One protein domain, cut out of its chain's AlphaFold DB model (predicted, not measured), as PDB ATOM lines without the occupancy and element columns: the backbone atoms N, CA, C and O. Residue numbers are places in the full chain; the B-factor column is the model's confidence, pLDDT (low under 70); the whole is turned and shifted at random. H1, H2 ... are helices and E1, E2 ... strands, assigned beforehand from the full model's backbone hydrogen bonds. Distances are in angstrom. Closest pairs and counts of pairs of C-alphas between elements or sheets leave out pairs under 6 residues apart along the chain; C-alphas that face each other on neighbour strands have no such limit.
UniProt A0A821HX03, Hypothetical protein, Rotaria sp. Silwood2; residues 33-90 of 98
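Overview. This is residues 33 to 90 of the 98 residues of the protein "Hypothetical protein" of Rotaria sp. Silwood2 (UniProt A0A821HX03). Two antiparallel hairpins, E1 with E2 and E3 with E4, lie loosely one over the other, with short helix H1 joining them at one end; the E3 to E4 link folds back to E2, residues 73 to 74 pairing with 48 to 49. The printed part has 58 residues, mostly strand, in order E1, E2, H1, E3, E4. It is loose, with a radius of gyration of the C-alphas of 13.2 A, and spans 41 by 21 by 15 A.

Arrangement. E1, residues 33 to 39, and E2, residues 45 to 53, form a hairpin; N 35 and O 50 are within hydrogen-bond range, 2.9 A. H1, residues 55 to 58, is too short for an O i to N i+4 pair. E3, residues 64 to 71, and E4, residues 83 to 89, form a hairpin; N 70 and O 84 are within hydrogen-bond range, 2.8 A. The closest C-alphas of E2 and E3, Phe 50 and Pro 71, are 7.2 A apart.

Along the chain. E1 begins at C-alpha 33 (-45.184, -2.769, 11.113); E4 ends at C-alpha 89 (-48.870, 3.663, 2.261). E2 measures 23.5 A.

Size, cuts and confidence. The printed part has no cut. The link E3 to E4 is long; residues 77 to 80 have pLDDT under 70.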
ATOM      1  N   LEU A  33     -43.768  -2.443  11.114       92.69
ATOM      2  CA  LEU A  33     -45.184  -2.769  11.113       92.69
ATOM      3  C   LEU A  33     -45.331  -4.230  11.532       92.69
ATOM      4  O   LEU A  33     -44.746  -5.109  10.900       92.69
ATOM      5  N   LYS A  34     -46.118  -4.478  12.580       93.81
ATOM      6  CA  LYS A  34     -46.514  -5.819  13.010       93.81
ATOM      7  C   LYS A  34     -48.033  -5.927  12.989       93.81
ATOM      8  O   LYS A  34     -48.712  -5.054  13.527       93.81
ATOM      9  N   ILE A  35     -48.549  -6.983  12.370       90.88
ATOM     10  CA  ILE A  35     -49.978  -7.303  12.342       90.88
ATOM     11  C   ILE A  35     -50.135  -8.681  12.963       90.88
ATOM     12  O   ILE A  35     -49.630  -9.661  12.420       90.88
ATOM     13  N   ASP A  36     -50.820  -8.742  14.097       89.75
ATOM     14  CA  ASP A  36     -51.115  -9.988  14.791       89.75
ATOM     15  C   ASP A  36     -52.465 -10.539  14.319       89.75
ATOM     16  O   ASP A  36     -53.459  -9.814  14.237       89.75
ATOM     17  N   VAL A  37     -52.497 -11.833  14.014       85.81
ATOM     18  CA  VAL A  37     -53.719 -12.591  13.743       85.81
ATOM     19  C   VAL A  37     -54.047 -13.378  14.999       85.81
ATOM     20  O   VAL A  37     -53.267 -14.224  15.443       85.81
ATOM     21  N   CYS A  38     -55.207 -13.084  15.574       85.12
ATOM     22  CA  CYS A  38     -55.649 -13.663  16.833       85.12
ATOM     23  C   CYS A  38     -56.790 -14.658  16.625       85.12
ATOM     24  O   CYS A  38     -57.682 -14.437  15.806       85.12
ATOM     25  N   ASN A  39     -56.813 -15.715  17.436       80.56
ATOM     26  CA  ASN A  39     -57.994 -16.554  17.567       80.56
ATOM     27  C   ASN A  39     -59.002 -15.880  18.517       80.56
ATOM     28  O   ASN A  39     -58.786 -15.804  19.731       80.56
ATOM     29  N   ALA A  40     -60.123 -15.417  17.958       76.44
ATOM     30  CA  ALA A  40     -61.194 -14.755  18.703       76.44
ATOM     31  C   ALA A  40     -61.854 -15.660  19.763       76.44
ATOM     32  O   ALA A  40     -62.366 -15.166  20.765       76.44
ATOM     33  N   GLN A  41     -61.819 -16.983  19.580       78.06
ATOM     34  CA  GLN A  41     -62.390 -17.957  20.519       78.06
ATOM     35  C   GLN A  41     -61.424 -18.294  21.670       78.06
ATOM     36  O   GLN A  41     -61.864 -18.720  22.736       78.06
ATOM     37  N   SER A  42     -60.122 -18.035  21.501       77.94
ATOM     38  CA  SER A  42     -59.065 -18.327  22.485       77.94
ATOM     39  C   SER A  42     -58.565 -17.068  23.198       77.94
ATOM     40  O   SER A  42     -57.364 -16.829  23.277       77.94
ATOM     41  N   LYS A  43     -59.465 -16.220  23.716       78.56
ATOM     42  CA  LYS A  43     -59.096 -14.979  24.442       78.56
ATOM     43  C   LYS A  43     -58.141 -14.052  23.660       78.56
ATOM     44  O   LYS A  43     -57.294 -13.401  24.266       78.56
ATOM     45  N   ASN A  44     -58.274 -13.981  22.334       79.56
ATOM     46  CA  ASN A  44     -57.380 -13.226  21.445       79.56
ATOM     47  C   ASN A  44     -55.913 -13.687  21.473       79.56
ATOM     48  O   ASN A  44     -55.005 -12.888  21.237       79.56
ATOM     49  N   GLU A  45     -55.666 -14.969  21.734       86.12
ATOM     50  CA  GLU A  45     -54.343 -15.567  21.562       86.12
ATOM     51  C   GLU A  45     -53.821 -15.323  20.139       86.12
ATOM     52  O   GLU A  45     -54.523 -15.581  19.158       86.12
ATOM     53  N   VAL A  46     -52.588 -14.821  20.033       88.06
ATOM     54  CA  VAL A  46     -51.913 -14.615  18.749       88.06
ATOM     55  C   VAL A  46     -51.523 -15.974  18.179       88.06
ATOM     56  O   VAL A  46     -50.702 -16.682  18.758       88.06
ATOM     57  N   ILE A  47     -52.092 -16.320  17.029       87.44
ATOM     58  CA  ILE A  47     -51.823 -17.584  16.329       87.44
ATOM     59  C   ILE A  47     -50.832 -17.398  15.175       87.44
ATOM     60  O   ILE A  47     -50.080 -18.316  14.844       87.44
ATOM     61  N   ALA A  48     -50.787 -16.196  14.600       89.75
ATOM     62  CA  ALA A  48     -49.884 -15.824  13.522       89.75
ATOM     63  C   ALA A  48     -49.548 -14.336  13.577       89.75
ATOM     64  O   ALA A  48     -50.288 -13.554  14.171       89.75
ATOM     65  N   TYR A  49     -48.484 -13.925  12.895       92.44
ATOM     66  CA  TYR A  49     -48.191 -12.513  12.698       92.44
ATOM     67  C   TYR A  49     -47.469 -12.233  11.380       92.44
ATOM     68  O   TYR A  49     -46.695 -13.046  10.872       92.44
ATOM     69  N   PHE A  50     -47.691 -11.036  10.856       93.31
ATOM     70  CA  PHE A  50     -46.878 -10.413   9.820       93.31
ATOM     71  C   PHE A  50     -45.963  -9.371  10.468       93.31
ATOM     72  O   PHE A  50     -46.382  -8.657  11.378       93.31
ATOM     73  N   GLU A  51     -44.717  -9.271  10.003       94.44
ATOM     74  CA  GLU A  51     -43.782  -8.230  10.433       94.44
ATOM     75  C   GLU A  51     -42.933  -7.750   9.257       94.44
ATOM     76  O   GLU A  51     -42.307  -8.567   8.576       94.44
ATOM     77  N   MET A  52     -42.847  -6.431   9.077       94.44
ATOM     78  CA  MET A  52     -42.025  -5.796   8.047       94.44
ATOM     79  C   MET A  52     -41.411  -4.477   8.551       94.44
ATOM     80  O   MET A  52     -42.102  -3.695   9.209       94.44
ATOM     81  N   PRO A  53     -40.131  -4.179   8.248       95.38
ATOM     82  CA  PRO A  53     -39.551  -2.858   8.489       95.38
ATOM     83  C   PRO A  53     -40.295  -1.764   7.716       95.38
ATOM     84  O   PRO A  53     -40.459  -1.874   6.502       95.38
ATOM     85  N   ILE A  54     -40.673  -0.672   8.388       94.19
ATOM     86  CA  ILE A  54     -41.375   0.452   7.737       94.19
ATOM     87  C   ILE A  54     -40.474   1.129   6.696       94.19
ATOM     88  O   ILE A  54     -40.964   1.609   5.676       94.19
ATOM     89  N   LYS A  55     -39.151   1.060   6.891       93.94
ATOM     90  CA  LYS A  55     -38.147   1.507   5.922       93.94
ATOM     91  C   LYS A  55     -38.379   0.935   4.518       93.94
ATOM     92  O   LYS A  55     -38.131   1.638   3.554       93.94
ATOM     93  N   GLN A  56     -38.911  -0.285   4.388       93.12
ATOM     94  CA  GLN A  56     -39.203  -0.864   3.070       93.12
ATOM     95  C   GLN A  56     -40.280  -0.089   2.306       93.12
ATOM     96  O   GLN A  56     -40.197  -0.004   1.090       93.12
ATOM     97  N   ILE A  57     -41.257   0.496   3.007       93.69
ATOM     98  CA  ILE A  57     -42.255   1.393   2.408       93.69
ATOM     99  C   ILE A  57     -41.603   2.749   2.119       93.69
ATOM    100  O   ILE A  57     -41.831   3.328   1.070       93.69
ATOM    101  N   TYR A  58     -40.783   3.250   3.047       90.00
ATOM    102  CA  TYR A  58     -40.099   4.540   2.908       90.00
ATOM    103  C   TYR A  58     -39.123   4.586   1.722       90.00
ATOM    104  O   TYR A  58     -38.964   5.635   1.107       90.00
ATOM    105  N   ASP A  59     -38.471   3.463   1.418       91.81
ATOM    106  CA  ASP A  59     -37.495   3.341   0.336       91.81
ATOM    107  C   ASP A  59     -38.155   3.257  -1.061       91.81
ATOM    108  O   ASP A  59     -37.433   3.278  -2.057       91.81
ATOM    109  N   THR A  60     -39.490   3.144  -1.173       93.00
ATOM    110  CA  THR A  60     -40.170   3.174  -2.482       93.00
ATOM    111  C   THR A  60     -40.375   4.608  -2.970       93.00
ATOM    112  O   THR A  60     -40.654   5.510  -2.180       93.00
ATOM    113  N   ASP A  61     -40.301   4.823  -4.289       88.69
ATOM    114  CA  ASP A  61     -40.420   6.158  -4.904       88.69
ATOM    115  C   ASP A  61     -41.731   6.877  -4.543       88.69
ATOM    116  O   ASP A  61     -41.783   8.102  -4.431       88.69
ATOM    117  N   THR A  62     -42.804   6.110  -4.358       92.12
ATOM    118  CA  THR A  62     -44.147   6.613  -4.052       92.12
ATOM    119  C   THR A  62     -44.498   6.532  -2.571       92.12
ATOM    120  O   THR A  62     -45.577   6.980  -2.187       92.12
ATOM    121  N   MET A  63     -43.631   5.950  -1.735       94.25
ATOM    122  CA  MET A  63     -43.947   5.572  -0.353       94.25
ATOM    123  C   MET A  63     -45.197   4.683  -0.233       94.25
ATOM    124  O   MET A  63     -45.895   4.681   0.787       94.25
ATOM    125  N   THR A  64     -45.503   3.930  -1.290       93.88
ATOM    126  CA  THR A  64     -46.610   2.976  -1.347       93.88
ATOM    127  C   THR A  64     -46.113   1.593  -1.737       93.88
ATOM    128  O   THR A  64     -45.086   1.438  -2.399       93.88
ATOM    129  N   ILE A  65     -46.865   0.584  -1.308       94.00
ATOM    130  CA  ILE A  65     -46.780  -0.789  -1.788       94.00
ATOM    131  C   ILE A  65     -48.204  -1.192  -2.163       94.00
ATOM    132  O   ILE A  65     -49.099  -1.173  -1.309       94.00
ATOM    133  N   ASP A  66     -48.410  -1.517  -3.439       93.12
ATOM    134  CA  ASP A  66     -49.681  -2.048  -3.936       93.12
ATOM    135  C   ASP A  66     -50.010  -3.398  -3.285       93.12
ATOM    136  O   ASP A  66     -49.195  -3.962  -2.556       93.12
ATOM    137  N   ALA A  67     -51.209  -3.922  -3.544       92.94
ATOM    138  CA  ALA A  67     -51.657  -5.200  -2.996       92.94
ATOM    139  C   ALA A  67     -50.609  -6.303  -3.218       92.94
ATOM    140  O   ALA A  67     -50.394  -6.761  -4.342       92.94
ATOM    141  N   GLN A  68     -49.973  -6.733  -2.130       93.06
ATOM    142  CA  GLN A  68     -48.978  -7.799  -2.133       93.06
ATOM    143  C   GLN A  68     -49.330  -8.869  -1.110       93.06
ATOM    144  O   GLN A  68     -49.877  -8.581  -0.044       93.06
ATOM    145  N   THR A  69     -48.996 -10.107  -1.459       92.94
ATOM    146  CA  THR A  69     -49.194 -11.284  -0.621       92.94
ATOM    147  C   THR A  69     -47.964 -11.512   0.245       92.94
ATOM    148  O   THR A  69     -46.848 -11.620  -0.265       92.94
ATOM    149  N   TYR A  70     -48.172 -11.625   1.553       93.06
ATOM    150  CA  TYR A  70     -47.117 -11.856   2.529       93.06
ATOM    151  C   TYR A  70     -47.394 -13.127   3.330       93.06
ATOM    152  O   TYR A  70     -48.503 -13.288   3.845       93.06
ATOM    153  N   PRO A  71     -46.400 -14.012   3.506       92.12
ATOM    154  CA  PRO A  71     -46.559 -15.175   4.364       92.12
ATOM    155  C   PRO A  71     -46.658 -14.745   5.832       92.12
ATOM    156  O   PRO A  71     -45.899 -13.887   6.298       92.12
ATOM    157  N   LEU A  72     -47.568 -15.370   6.577       91.75
ATOM    158  CA  LEU A  72     -47.647 -15.187   8.023       91.75
ATOM    159  C   LEU A  72     -46.634 -16.086   8.734       91.75
ATOM    160  O   LEU A  72     -46.434 -17.249   8.387       91.75
ATOM    161  N   LYS A  73     -46.014 -15.550   9.783       91.12
ATOM    162  CA  LYS A  73     -45.193 -16.321  10.718       91.12
ATOM    163  C   LYS A  73     -46.106 -16.933  11.774       91.12
ATOM    164  O   LYS A  73     -46.915 -16.228  12.371       91.12
ATOM    165  N   SER A  74     -45.977 -18.234  12.010       85.94
ATOM    166  CA  SER A  74     -46.758 -18.938  13.031       85.94
ATOM    167  C   SER A  74     -46.195 -18.724  14.442       85.94
ATOM    168  O   SER A  74     -44.982 -18.577  14.613       85.94
ATOM    169  N   VAL A  75     -47.083 -18.720  15.444       83.75
ATOM    170  CA  VAL A  75     -46.730 -18.664  16.874       83.75
ATOM    171  C   VAL A  75     -46.934 -20.008  17.581       83.75
ATOM    172  O   VAL A  75     -46.070 -20.406  18.360       83.75
ATOM    173  N   SER A  76     -48.046 -20.712  17.336       72.12
ATOM    174  CA  SER A  76     -48.472 -21.852  18.173       72.12
ATOM    175  C   SER A  76     -48.694 -23.184  17.435       72.12
ATOM    176  O   SER A  76     -48.649 -24.233  18.074       72.12
ATOM    177  N   ALA A  77     -48.862 -23.194  16.108       66.25
ATOM    178  CA  ALA A  77     -48.946 -24.415  15.286       66.25
ATOM    179  C   ALA A  77     -48.626 -24.104  13.813       66.25
ATOM    180  O   ALA A  77     -48.976 -23.011  13.367       66.25
ATOM    181  N   PRO A  78     -47.989 -25.000  13.032       68.88
ATOM    182  CA  PRO A  78     -47.662 -24.721  11.635       68.88
ATOM    183  C   PRO A  78     -48.920 -24.315  10.859       68.88
ATOM    184  O   PRO A  78     -49.858 -25.090  10.690       68.88
ATOM    185  N   LEU A  79     -48.940 -23.054  10.435       67.06
ATOM    186  CA  LEU A  79     -49.945 -22.509   9.541       67.06
ATOM    187  C   LEU A  79     -49.461 -22.816   8.133       67.06
ATOM    188  O   LEU A  79     -48.729 -22.024   7.537       67.06
ATOM    189  N   ASP A  80     -49.780 -24.005   7.630       63.06
ATOM    190  CA  ASP A  80     -49.375 -24.381   6.281       63.06
ATOM    191  C   ASP A  80     -50.032 -23.421   5.279       63.06
ATOM    192  O   ASP A  80     -51.237 -23.463   5.038       63.06
ATOM    193  N   LYS A  81     -49.207 -22.538   4.703       72.19
ATOM    194  CA  LYS A  81     -49.554 -21.598   3.624       72.19
ATOM    195  C   LYS A  81     -50.627 -20.561   3.982       72.19
ATOM    196  O   LYS A  81     -51.465 -20.235   3.146       72.19
ATOM    197  N   THR A  82     -50.619 -20.024   5.205       84.50
ATOM    198  CA  THR A  82     -51.443 -18.838   5.507       84.50
ATOM    199  C   THR A  82     -50.713 -17.561   5.102       84.50
ATOM    200  O   THR A  82     -49.579 -17.311   5.513       84.50
ATOM    201  N   GLU A  83     -51.390 -16.743   4.308       89.69
ATOM    202  CA  GLU A  83     -50.871 -15.497   3.762       89.69
ATOM    203  C   GLU A  83     -51.844 -14.351   4.060       89.69
ATOM    204  O   GLU A  83     -53.029 -14.571   4.313       89.69
ATOM    205  N   ILE A  84     -51.337 -13.123   4.034       88.88
ATOM    206  CA  ILE A  84     -52.130 -11.900   4.138       88.88
ATOM    207  C   ILE A  84     -51.866 -11.027   2.917       88.88
ATOM    208  O   ILE A  84     -50.722 -10.880   2.488       88.88
ATOM    209  N   ILE A  85     -52.922 -10.441   2.356       91.62
ATOM    210  CA  ILE A  85     -52.813  -9.472   1.265       91.62
ATOM    211  C   ILE A  85     -52.915  -8.075   1.869       91.62
ATOM    212  O   ILE A  85     -53.887  -7.774   2.563       91.62
ATOM    213  N   LEU A  86     -51.911  -7.231   1.631       92.44
ATOM    214  CA  LEU A  86     -51.831  -5.886   2.201       92.44
ATOM    215  C   LEU A  86     -51.526  -4.846   1.124       92.44
ATOM    216  O   LEU A  86     -50.641  -5.051   0.297       92.44
ATOM    217  N   CYS A  87     -52.209  -3.705   1.212       93.38
ATOM    218  CA  CYS A  87     -51.814  -2.452   0.569       93.38
ATOM    219  C   CYS A  87     -51.274  -1.519   1.654       93.38
ATOM    220  O   CYS A  87     -51.934  -1.325   2.679       93.38
ATOM    221  N   LEU A  88     -50.095  -0.936   1.446       93.94
ATOM    222  CA  LEU A  88     -49.430  -0.107   2.451       93.94
ATOM    223  C   LEU A  88     -49.070   1.255   1.865       93.94
ATOM    224  O   LEU A  88     -48.689   1.383   0.705       93.94
ATOM    225  N   SER A  89     -49.208   2.302   2.670       93.31
ATOM    226  CA  SER A  89     -48.870   3.663   2.261       93.31
ATOM    227  C   SER A  89     -48.377   4.454   3.456       93.31
ATOM    228  O   SER A  89     -49.008   4.447   4.518       93.31
ATOM    229  N   LEU A  90     -47.250   5.136   3.281       91.56
ATOM    230  CA  LEU A  90     -46.694   6.043   4.268       91.56
ATOM    231  C   LEU A  90     -46.950   7.481   3.814       91.56
ATOM    232  O   LEU A  90     -46.569   7.883   2.720       91.56
TER     233      LEU A  90